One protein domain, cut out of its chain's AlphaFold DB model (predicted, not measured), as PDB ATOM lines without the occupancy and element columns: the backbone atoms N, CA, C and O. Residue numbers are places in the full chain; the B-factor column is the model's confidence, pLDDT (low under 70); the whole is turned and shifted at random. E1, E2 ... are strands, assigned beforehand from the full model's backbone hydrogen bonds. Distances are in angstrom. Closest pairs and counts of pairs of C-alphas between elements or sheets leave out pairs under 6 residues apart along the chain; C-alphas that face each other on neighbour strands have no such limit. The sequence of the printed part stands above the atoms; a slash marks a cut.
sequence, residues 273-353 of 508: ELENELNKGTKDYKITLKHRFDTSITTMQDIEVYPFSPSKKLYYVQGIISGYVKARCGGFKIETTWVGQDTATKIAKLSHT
ATOM      1  N   GLU A 273     -54.068  23.507  52.028       95.00
ATOM      2  CA  GLU A 273     -54.870  24.552  51.403       95.00
ATOM      3  C   GLU A 273     -54.010  25.708  50.898       95.00
ATOM      4  O   GLU A 273     -52.875  25.905  51.331       95.00
ATOM      5  N   LEU A 274     -54.563  26.427  49.921       95.00
ATOM      6  CA  LEU A 274     -53.942  27.606  49.336       95.00
ATOM      7  C   LEU A 274     -53.748  28.672  50.414       95.00
ATOM      8  O   LEU A 274     -54.705  29.037  51.095       95.00
ATOM      9  N   GLU A 275     -52.527  29.185  50.526       94.69
ATOM     10  CA  GLU A 275     -52.222  30.326  51.382       94.69
ATOM     11  C   GLU A 275     -52.039  31.593  50.543       94.69
ATOM     12  O   GLU A 275     -52.789  32.547  50.721       94.69
ATOM     13  N   ASN A 276     -51.114  31.575  49.575       94.75
ATOM     14  CA  ASN A 276     -50.866  32.701  48.673       94.75
ATOM     15  C   ASN A 276     -50.736  32.249  47.213       94.75
ATOM     16  O   ASN A 276     -50.266  31.149  46.927       94.75
ATOM     17  N   GLU A 277     -51.101  33.133  46.282       93.94
ATOM     18  CA  GLU A 277     -50.826  32.992  44.848       93.94
ATOM     19  C   GLU A 277     -49.709  33.961  44.441       93.94
ATOM     20  O   GLU A 277     -49.764  35.150  44.750       93.94
ATOM     21  N   LEU A 278     -48.709  33.470  43.710       92.31
ATOM     22  CA  LEU A 278     -47.533  34.231  43.283       92.31
ATOM     23  C   LEU A 278     -47.476  34.284  41.757       92.31
ATOM     24  O   LEU A 278     -47.563  33.249  41.104       92.31
ATOM     25  N   ASN A 279     -47.308  35.472  41.171       89.25
ATOM     26  CA  ASN A 279     -47.188  35.664  39.714       89.25
ATOM     27  C   ASN A 279     -48.338  35.029  38.900       89.25
ATOM     28  O   ASN A 279     -48.124  34.465  37.819       89.25
ATOM     29  N   LYS A 280     -49.567  35.091  39.430       86.56
ATOM     30  CA  LYS A 280     -50.773  34.547  38.790       86.56
ATOM     31  C   LYS A 280     -50.929  35.074  37.360       86.56
ATOM     32  O   LYS A 280     -50.756  36.260  37.102       86.56
ATOM     33  N   GLY A 281     -51.261  34.178  36.428       77.38
ATOM     34  CA  GLY A 281     -51.397  34.506  35.002       77.38
ATOM     35  C   GLY A 281     -50.074  34.568  34.226       77.38
ATOM     36  O   GLY A 281     -50.084  34.877  33.037       77.38
ATOM     37  N   THR A 282     -48.944  34.247  34.861       80.62
ATOM     38  CA  THR A 282     -47.634  34.162  34.202       80.62
ATOM     39  C   THR A 282     -47.108  32.724  34.176       80.62
ATOM     40  O   THR A 282     -47.659  31.818  34.800       80.62
ATOM     41  N   LYS A 283     -45.997  32.511  33.469       75.25
ATOM     42  CA  LYS A 283     -45.256  31.240  33.475       75.25
ATOM     43  C   LYS A 283     -44.643  30.856  34.815       75.25
ATOM     44  O   LYS A 283     -44.377  29.684  35.057       75.25
ATOM     45  N   ASP A 284     -44.438  31.855  35.657       83.62
ATOM     46  CA  ASP A 284     -43.834  31.725  36.970       83.62
ATOM     47  C   ASP A 284     -44.941  31.617  38.037       83.62
ATOM     48  O   ASP A 284     -44.697  31.882  39.212       83.62
ATOM     49  N   TYR A 285     -46.172  31.256  37.627       87.06
ATOM     50  CA  TYR A 285     -47.306  31.074  38.527       87.06
ATOM     51  C   TYR A 285     -47.036  29.933  39.511       87.06
ATOM     52  O   TYR A 285     -46.871  28.767  39.134       87.06
ATOM     53  N   LYS A 286     -47.028  30.300  40.789       91.25
ATOM     54  CA  LYS A 286     -46.787  29.430  41.934       91.25
ATOM     55  C   LYS A 286     -47.794  29.714  43.034       91.25
ATOM     56  O   LYS A 286     -48.461  30.747  43.030       91.25
ATOM     57  N   ILE A 287     -47.894  28.793  43.979       92.88
ATOM     58  CA  ILE A 287     -48.669  28.984  45.204       92.88
ATOM     59  C   ILE A 287     -47.824  28.626  46.421       92.88
ATOM     60  O   ILE A 287     -46.956  27.757  46.320       92.88
ATOM     61  N   THR A 288     -48.105  29.259  47.556       94.44
ATOM     62  CA  THR A 288     -47.682  28.757  48.871       94.44
ATOM     63  C   THR A 288     -48.850  28.040  49.530       94.44
ATOM     64  O   THR A 288     -50.021  28.264  49.188       94.44
ATOM     65  N   LEU A 289     -48.535  27.122  50.437       95.00
ATOM     66  CA  LEU A 289     -49.516  26.261  51.078       95.00
ATOM     67  C   LEU A 289     -49.333  26.282  52.587       95.00
ATOM     68  O   LEU A 289     -48.213  26.272  53.089       95.00
ATOM     69  N   LYS A 290     -50.454  26.157  53.292       95.06
ATOM     70  CA  LYS A 290     -50.481  25.866  54.724       95.06
ATOM     71  C   LYS A 290     -51.243  24.574  54.988       95.06
ATOM     72  O   LYS A 290     -52.128  24.181  54.217       95.06
ATOM     73  N   HIS A 291     -50.871  23.888  56.060       96.19
ATOM     74  CA  HIS A 291     -51.531  22.653  56.454       96.19
ATOM     75  C   HIS A 291     -52.915  22.969  57.049       96.19
ATOM     76  O   HIS A 291     -53.060  23.903  57.836       96.19
ATOM     77  N   ARG A 292     -53.947  22.207  56.672       96.00
ATOM     78  CA  ARG A 292     -55.353  22.496  57.025       96.00
ATOM     79  C   ARG A 292     -55.672  22.298  58.501       96.00
ATOM     80  O   ARG A 292     -56.603  22.914  59.010       96.00
ATOM     81  N   PHE A 293     -54.951  21.398  59.162       95.25
ATOM     82  CA  PHE A 293     -55.301  20.943  60.511       95.25
ATOM     83  C   PHE A 293     -54.235  21.262  61.553       95.25
ATOM     84  O   PHE A 293     -54.554  21.360  62.730       95.25
ATOM     85  N   ASP A 294     -52.984  21.413  61.123       95.31
ATOM     86  CA  ASP A 294     -51.823  21.441  62.011       95.31
ATOM     87  C   ASP A 294     -50.932  22.623  61.656       95.31
ATOM     88  O   ASP A 294     -50.123  22.573  60.732       95.31
ATOM     89  N   THR A 295     -51.103  23.710  62.399       94.19
ATOM     90  CA  THR A 295     -50.352  24.947  62.189       94.19
ATOM     91  C   THR A 295     -48.889  24.834  62.611       94.19
ATOM     92  O   THR A 295     -48.113  25.733  62.303       94.19
ATOM     93  N   SER A 296     -48.493  23.767  63.317       93.50
ATOM     94  CA  SER A 296     -47.088  23.528  63.665       93.50
ATOM     95  C   SER A 296     -46.273  23.018  62.471       93.50
ATOM     96  O   SER A 296     -45.046  23.127  62.465       93.50
ATOM     97  N   ILE A 297     -46.939  22.508  61.428       90.88
ATOM     98  CA  ILE A 297     -46.295  22.063  60.193       90.88
ATOM     99  C   ILE A 297     -46.072  23.268  59.273       90.88
ATOM    100  O   ILE A 297     -46.912  23.623  58.447       90.88
ATOM    101  N   THR A 298     -44.890  23.872  59.384       88.50
ATOM    102  CA  THR A 298     -44.459  25.021  58.565       88.50
ATOM    103  C   THR A 298     -43.608  24.628  57.358       88.50
ATOM    104  O   THR A 298     -43.171  25.483  56.594       88.50
ATOM    105  N   THR A 299     -43.388  23.328  57.137       84.62
ATOM    106  CA  THR A 299     -42.456  22.810  56.118       84.62
ATOM    107  C   THR A 299     -42.770  23.246  54.687       84.62
ATOM    108  O   THR A 299     -41.866  23.215  53.861       84.62
ATOM    109  N   MET A 300     -44.005  23.663  54.385       87.94
ATOM    110  CA  MET A 300     -44.419  24.133  53.053       87.94
ATOM    111  C   MET A 300     -44.689  25.643  52.963       87.94
ATOM    112  O   MET A 300     -45.012  26.112  51.872       87.94
ATOM    113  N   GLN A 301     -44.562  26.398  54.060       82.56
ATOM    114  CA  GLN A 301     -44.979  27.807  54.110       82.56
ATOM    115  C   GLN A 301     -44.205  28.682  53.109       82.56
ATOM    116  O   GLN A 301     -44.795  29.497  52.404       82.56
ATOM    117  N   ASP A 302     -42.904  28.425  52.957       85.75
ATOM    118  CA  ASP A 302     -42.022  29.174  52.050       85.75
ATOM    119  C   ASP A 302     -41.699  28.415  50.747       85.75
ATOM    120  O   ASP A 302     -40.815  28.807  49.984       85.75
ATOM    121  N   ILE A 303     -42.378  27.292  50.484       89.19
ATOM    122  CA  ILE A 303     -42.110  26.453  49.311       89.19
ATOM    123  C   ILE A 303     -43.080  26.797  48.179       89.19
ATOM    124  O   ILE A 303     -44.290  26.608  48.287       89.19
ATOM    125  N   GLU A 304     -42.533  27.221  47.039       91.75
ATOM    126  CA  GLU A 304     -43.306  27.501  45.827       91.75
ATOM    127  C   GLU A 304     -43.770  26.224  45.105       91.75
ATOM    128  O   GLU A 304     -42.996  25.505  44.457       91.75
ATOM    129  N   VAL A 305     -45.078  25.983  45.122       90.12
ATOM    130  CA  VAL A 305     -45.719  24.798  44.543       90.12
ATOM    131  C   VAL A 305     -46.312  25.104  43.169       90.12
ATOM    132  O   VAL A 305     -46.886  26.169  42.949       90.12
ATOM    133  N   TYR A 306     -46.214  24.156  42.230       89.81
ATOM    134  CA  TYR A 306     -46.906  24.254  40.943       89.81
ATOM    135  C   TYR A 306     -48.412  23.947  41.091       89.81
ATOM    136  O   TYR A 306     -48.777  22.830  41.485       89.81
ATOM    137  N   PRO A 307     -49.306  24.885  40.730       91.56
ATOM    138  CA  PRO A 307     -50.744  24.781  40.971       91.56
ATOM    139  C   PRO A 307     -51.510  24.099  39.819       91.56
ATOM    140  O   PRO A 307     -52.537  24.610  39.382       91.56
ATOM    141  N   PHE A 308     -51.044  22.951  39.302       85.75
ATOM    142  CA  PHE A 308     -51.699  22.274  38.159       85.75
ATOM    143  C   PHE A 308     -53.183  21.959  38.414       85.75
ATOM    144  O   PHE A 308     -54.008  21.998  37.505       85.75
ATOM    145  N   SER A 309     -53.532  21.657  39.664       86.25
ATOM    146  CA  SER A 309     -54.899  21.541  40.155       86.25
ATOM    147  C   SER A 309     -54.919  21.836  41.666       86.25
ATOM    148  O   SER A 309     -54.719  20.924  42.475       86.25
ATOM    149  N   PRO A 310     -55.136  23.103  42.081       83.44
ATOM    150  CA  PRO A 310     -54.968  23.550  43.473       83.44
ATOM    151  C   PRO A 310     -55.847  22.833  44.503       83.44
ATOM    152  O   PRO A 310     -55.529  22.818  45.686       83.44
ATOM    153  N   SER A 311     -56.941  22.206  44.076       84.88
ATOM    154  CA  SER A 311     -57.829  21.428  44.949       84.88
ATOM    155  C   SER A 311     -57.405  19.963  45.118       84.88
ATOM    156  O   SER A 311     -58.040  19.219  45.865       84.88
ATOM    157  N   LYS A 312     -56.354  19.515  44.421       93.44
ATOM    158  CA  LYS A 312     -55.891  18.120  44.421       93.44
ATOM    159  C   LYS A 312     -54.710  17.910  45.376       93.44
ATOM    160  O   LYS A 312     -54.460  18.735  46.253       93.44
ATOM    161  N   LYS A 313     -54.037  16.766  45.256       94.31
ATOM    162  CA  LYS A 313     -53.040  16.257  46.203       94.31
ATOM    163  C   LYS A 313     -51.673  16.899  45.991       94.31
ATOM    164  O   LYS A 313     -51.260  17.086  44.847       94.31
ATOM    165  N   LEU A 314     -51.002  17.218  47.091       95.50
ATOM    166  CA  LEU A 314     -49.628  17.687  47.165       95.50
ATOM    167  C   LEU A 314     -48.670  16.497  47.177       95.50
ATOM    168  O   LEU A 314     -48.794  15.596  48.006       95.50
ATOM    169  N   TYR A 315     -47.705  16.507  46.270       94.38
ATOM    170  CA  TYR A 315     -46.602  15.554  46.277       94.38
ATOM    171  C   TYR A 315     -45.415  16.102  45.481       94.38
ATOM    172  O   TYR A 315     -45.552  17.047  44.696       94.38
ATOM    173  N   TYR A 316     -44.241  15.520  45.704       92.69
ATOM    174  CA  TYR A 316     -43.024  15.876  44.984       92.69
ATOM    175  C   TYR A 316     -42.909  15.112  43.659       92.69
ATOM    176  O   TYR A 316     -43.183  13.912  43.591       92.69
ATOM    177  N   VAL A 317     -42.471  15.800  42.604       89.81
ATOM    178  CA  VAL A 317     -42.218  15.223  41.279       89.81
ATOM    179  C   VAL A 317     -40.755  15.434  40.906       89.81
ATOM    180  O   VAL A 317     -40.256  16.559  40.960       89.81
ATOM    181  N   GLN A 318     -40.072  14.360  40.499       85.44
ATOM    182  CA  GLN A 318     -38.670  14.400  40.083       85.44
ATOM    183  C   GLN A 318     -38.543  14.480  38.557       85.44
ATOM    184  O   GLN A 318     -39.214  13.766  37.820       85.44
ATOM    185  N   GLY A 319     -37.652  15.331  38.060       79.81
ATOM    186  CA  GLY A 319     -37.407  15.485  36.628       79.81
ATOM    187  C   GLY A 319     -36.306  16.495  36.327       79.81
ATOM    188  O   GLY A 319     -35.579  16.918  37.224       79.81
ATOM    189  N   ILE A 320     -36.214  16.908  35.056       79.06
ATOM    190  CA  ILE A 320     -35.320  18.002  34.619       79.06
ATOM    191  C   ILE A 320     -35.588  19.252  35.461       79.06
ATOM    192  O   ILE A 320     -34.665  19.923  35.912       79.06
ATOM    193  N   ILE A 321     -36.871  19.511  35.711       83.44
ATOM    194  CA  ILE A 321     -37.335  20.417  36.746       83.44
ATOM    195  C   ILE A 321     -38.042  19.546  37.771       83.44
ATOM    196  O   ILE A 321     -38.979  18.818  37.441       83.44
ATOM    197  N   SER A 322     -37.542  19.591  38.998       88.50
ATOM    198  CA  SER A 322     -38.149  18.899  40.126       88.50
ATOM    199  C   SER A 322     -38.833  19.910  41.037       88.50
ATOM    200  O   SER A 322     -38.426  21.070  41.097       88.50
ATOM    201  N   GLY A 323     -39.882  19.487  41.731       90.62
ATOM    202  CA  GLY A 323     -40.583  20.354  42.666       90.62
ATOM    203  C   GLY A 323     -41.903  19.776  43.146       90.62
ATOM    204  O   GLY A 323     -42.361  18.728  42.689       90.62
ATOM    205  N   TYR A 324     -42.523  20.502  44.068       92.81
ATOM    206  CA  TYR A 324     -43.841  20.172  44.582       92.81
ATOM    207  C   TYR A 324     -44.945  20.596  43.621       92.81
ATOM    208  O   TYR A 324     -44.895  21.669  43.010       92.81
ATOM    209  N   VAL A 325     -45.972  19.756  43.525       93.00
ATOM    210  CA  VAL A 325     -47.138  19.989  42.674       93.00
ATOM    211  C   VAL A 325     -48.427  19.728  43.443       93.00
ATOM    212  O   VAL A 325     -48.490  18.799  44.244       93.00
ATOM    213  N   LYS A 326     -49.480  20.497  43.153       92.25
ATOM    214  CA  LYS A 326     -50.865  20.153  43.512       92.25
ATOM    215  C   LYS A 326     -51.548  19.607  42.268       92.25
ATOM    216  O   LYS A 326     -51.788  20.360  41.329       92.25
ATOM    217  N   ALA A 327     -51.793  18.299  42.218       91.38
ATOM    218  CA  ALA A 327     -52.305  17.622  41.026       91.38
ATOM    219  C   ALA A 327     -53.005  16.292  41.352       91.38
ATOM    220  O   ALA A 327     -53.061  15.847  42.500       91.38
ATOM    221  N   ARG A 328     -53.555  15.628  40.327       89.19
ATOM    222  CA  ARG A 328     -53.975  14.225  40.446       89.19
ATOM    223  C   ARG A 328     -52.730  13.344  40.599       89.19
ATOM    224  O   ARG A 328     -51.799  13.466  39.807       89.19
ATOM    225  N   CYS A 329     -52.747  12.434  41.571       88.56
ATOM    226  CA  CYS A 329     -51.670  11.470  41.795       88.56
ATOM    227  C   CYS A 329     -51.298  10.711  40.507       88.56
ATOM    228  O   CYS A 329     -52.183  10.267  39.772       88.56
ATOM    229  N   GLY A 330     -49.996  10.536  40.258       84.06
ATOM    230  CA  GLY A 330     -49.466   9.768  39.121       84.06
ATOM    231  C   GLY A 330     -48.749  10.588  38.044       84.06
ATOM    232  O   GLY A 330     -48.289  10.011  37.058       84.06
ATOM    233  N   GLY A 331     -48.649  11.911  38.201       85.19
ATOM    234  CA  GLY A 331     -47.699  12.713  37.421       85.19
ATOM    235  C   GLY A 331     -46.265  12.399  37.847       85.19
ATOM    236  O   GLY A 331     -46.019  12.220  39.037       85.19
ATOM    237  N   PHE A 332     -45.337  12.300  36.896       86.06
ATOM    238  CA  PHE A 332     -43.972  11.829  37.176       86.06
ATOM    239  C   PHE A 332     -42.881  12.794  36.728       86.06
ATOM    240  O   PHE A 332     -41.739  12.610  37.129       86.06
ATOM    241  N   LYS A 333     -43.207  13.812  35.928       88.19
ATOM    242  CA  LYS A 333     -42.235  14.804  35.474       88.19
ATOM    243  C   LYS A 333     -42.915  16.137  35.170       88.19
ATOM    244  O   LYS A 333     -44.030  16.176  34.655       88.19
ATOM    245  N   ILE A 334     -42.221  17.227  35.485       87.69
ATOM    246  CA  ILE A 334     -42.598  18.585  35.087       87.69
ATOM    247  C   ILE A 334     -41.856  18.919  33.792       87.69
ATOM    248  O   ILE A 334     -40.637  18.759  33.701       87.69
ATOM    249  N   GLU A 335     -42.593  19.370  32.787       86.81
ATOM    250  CA  GLU A 335     -42.080  19.722  31.469       86.81
ATOM    251  C   GLU A 335     -42.315  21.203  31.196       86.81
ATOM    252  O   GLU A 335     -43.417  21.722  31.364       86.81
ATOM    253  N   THR A 336     -41.262  21.897  30.775       82.88
ATOM    254  CA  THR A 336     -41.336  23.291  30.318       82.88
ATOM    255  C   THR A 336     -41.397  23.413  28.808       82.88
ATOM    256  O   THR A 336     -41.631  24.513  28.320       82.88
ATOM    257  N   THR A 337     -41.198  22.310  28.082       81.56
ATOM    258  CA  THR A 337     -41.314  22.235  26.627       81.56
ATOM    259  C   THR A 337     -41.922  20.906  26.193       81.56
ATOM    260  O   THR A 337     -41.600  19.859  26.754       81.56
ATOM    261  N   TRP A 338     -42.824  20.941  25.208       84.38
ATOM    262  CA  TRP A 338     -43.438  19.754  24.599       84.38
ATOM    263  C   TRP A 338     -43.957  20.060  23.187       84.38
ATOM    264  O   TRP A 338     -44.132  21.219  22.805       84.38
ATOM    265  N   VAL A 339     -44.211  19.012  22.397       83.75
ATOM    266  CA  VAL A 339     -44.781  19.137  21.045       83.75
ATOM    267  C   VAL A 339     -46.181  19.750  21.133       83.75
ATOM    268  O   VAL A 339     -47.029  19.240  21.858       83.75
ATOM    269  N   GLY A 340     -46.416  20.838  20.396       80.81
ATOM    270  CA  GLY A 340     -47.679  21.583  20.432       80.81
ATOM    271  C   GLY A 340     -47.753  22.669  21.509       80.81
ATOM    272  O   GLY A 340     -48.796  23.301  21.651       80.81
ATOM    273  N   GLN A 341     -46.673  22.920  22.260       80.38
ATOM    274  CA  GLN A 341     -46.607  24.079  23.150       80.38
ATOM    275  C   GLN A 341     -46.675  25.376  22.329       80.38
ATOM    276  O   GLN A 341     -45.822  25.630  21.479       80.38
ATOM    277  N   ASP A 342     -47.685  26.204  22.602       76.25
ATOM    278  CA  ASP A 342     -47.799  27.545  22.030       76.25
ATOM    279  C   ASP A 342     -46.604  28.387  22.506       76.25
ATOM    280  O   ASP A 342     -46.403  28.587  23.707       76.25
ATOM    281  N   THR A 343     -45.796  28.860  21.554       73.56
ATOM    282  CA  THR A 343     -44.562  29.620  21.801       73.56
ATOM    283  C   THR A 343     -44.818  30.941  22.526       73.56
ATOM    284  O   THR A 343     -43.908  31.471  23.171       73.56
ATOM    285  N   ALA A 344     -46.052  31.457  22.478       69.50
ATOM    286  CA  ALA A 344     -46.480  32.620  23.243       69.50
ATOM    287  C   ALA A 344     -46.813  32.271  24.706       69.50
ATOM    288  O   ALA A 344     -46.635  33.107  25.596       69.50
ATOM    289  N   THR A 345     -47.248  31.038  24.993       62.59
ATOM    290  CA  THR A 345     -47.551  30.580  26.357       62.59
ATOM    291  C   THR A 345     -46.383  29.841  26.981       62.59
ATOM    292  O   THR A 345     -46.114  28.678  26.701       62.59
ATOM    293  N   LYS A 346     -45.730  30.487  27.940       67.69
ATOM    294  CA  LYS A 346     -44.609  29.896  28.675       67.69
ATOM    295  C   LYS A 346     -45.056  29.012  29.860       67.69
ATOM    296  O   LYS A 346     -44.388  28.989  30.880       67.69
ATOM    297  N   ILE A 347     -46.192  28.324  29.788       73.50
ATOM    298  CA  ILE A 347     -46.694  27.520  30.923       73.50
ATOM    299  C   ILE A 347     -45.924  26.194  31.067       73.50
ATOM    300  O   ILE A 347     -45.369  25.688  30.093       73.50
ATOM    301  N   ALA A 348     -45.902  25.626  32.276       83.00
ATOM    302  CA  ALA A 348     -45.414  24.267  32.518       83.00
ATOM    303  C   ALA A 348     -46.534  23.230  32.303       83.00
ATOM    304  O   ALA A 348     -47.715  23.548  32.453       83.00
ATOM    305  N   LYS A 349     -46.159  21.981  32.009       85.00
ATOM    306  CA  LYS A 349     -47.044  20.812  31.904       85.00
ATOM    307  C   LYS A 349     -46.591  19.730  32.879       85.00
ATOM    308  O   LYS A 349     -45.395  19.504  33.054       85.00
ATOM    309  N   LEU A 350     -47.544  19.043  33.503       86.62
ATOM    310  CA  LEU A 350     -47.280  17.832  34.279       86.62
ATOM    311  C   LEU A 350     -47.529  16.618  33.385       86.62
ATOM    312  O   LEU A 350     -48.652  16.416  32.921       86.62
ATOM    313  N   SER A 351     -46.500  15.815  33.123       84.25
ATOM    314  CA  SER A 351     -46.657  14.607  32.316       84.25
ATOM    315  C   SER A 351     -47.098  13.408  33.162       84.25
ATOM    316  O   SER A 351     -46.684  13.214  34.311       84.25
ATOM    317  N   HIS A 352     -47.982  12.603  32.566       78.94
ATOM    318  CA  HIS A 352     -48.591  11.401  33.138       78.94
ATOM    319  C   HIS A 352     -48.268  10.182  32.263       78.94
ATOM    320  O   HIS A 352     -48.064  10.309  31.061       78.94
ATOM    321  N   THR A 353     -48.168   8.999  32.871       51.53
ATOM    322  CA  THR A 353     -47.694   7.763  32.206       51.53
ATOM    323  C   THR A 353     -48.784   6.988  31.464       51.53
ATOM    324  O   THR A 353     -48.488   5.950  30.883       51.53
TER     325      THR A 353
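Overview. This is residues 273 to 353 of the 508 residues of an uncharacterized protein of Sulfurimonas sp (UniProt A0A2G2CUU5). With little regular structure, this elongated body holds three two-stranded hairpins: E3-E4 nearest the middle, E1-E2 on one side of it, E5-E6 toward one end. Residues 292 to 312 loop out to the other end and return through the middle. Of 81 printed residues, 31 are in the six antiparallel-paired strands, E1 to E6 along the chain; the class is all strand. It is compact, radius of gyration of the C-alphas 13.1 A, spanning 43 by 27 by 20 A.

Arrangement. Three antiparallel hairpins have N and O within hydrogen-bond range: E1, residues 273 to 278, and E2, 286 to 291 (N 275 and O 288, 3.0 A); E3, 313 to 317, and E4, 323 to 327 (N 315 and O 325, 3.2 A); E5, 331 to 335, and E6, 349 to 352 (N 335 and O 349, 2.8 A). The closest C-alphas of E3 and E5, Val 317 and Phe 332, are 5.6 A apart. E2 is apart from E3.

Along the chain. E1 begins at C-alpha 273 (-54.870, 24.552, 51.403) and spans 14.6 A, E2 16.7 A. E6 ends at C-alpha 352 (-48.591, 11.401, 33.138).

Size, cuts and confidence. The printed part has no cut. Links E2 to E3 and E5 to E6 are long. Residues 344 to 346 and 353 have pLDDT under 70.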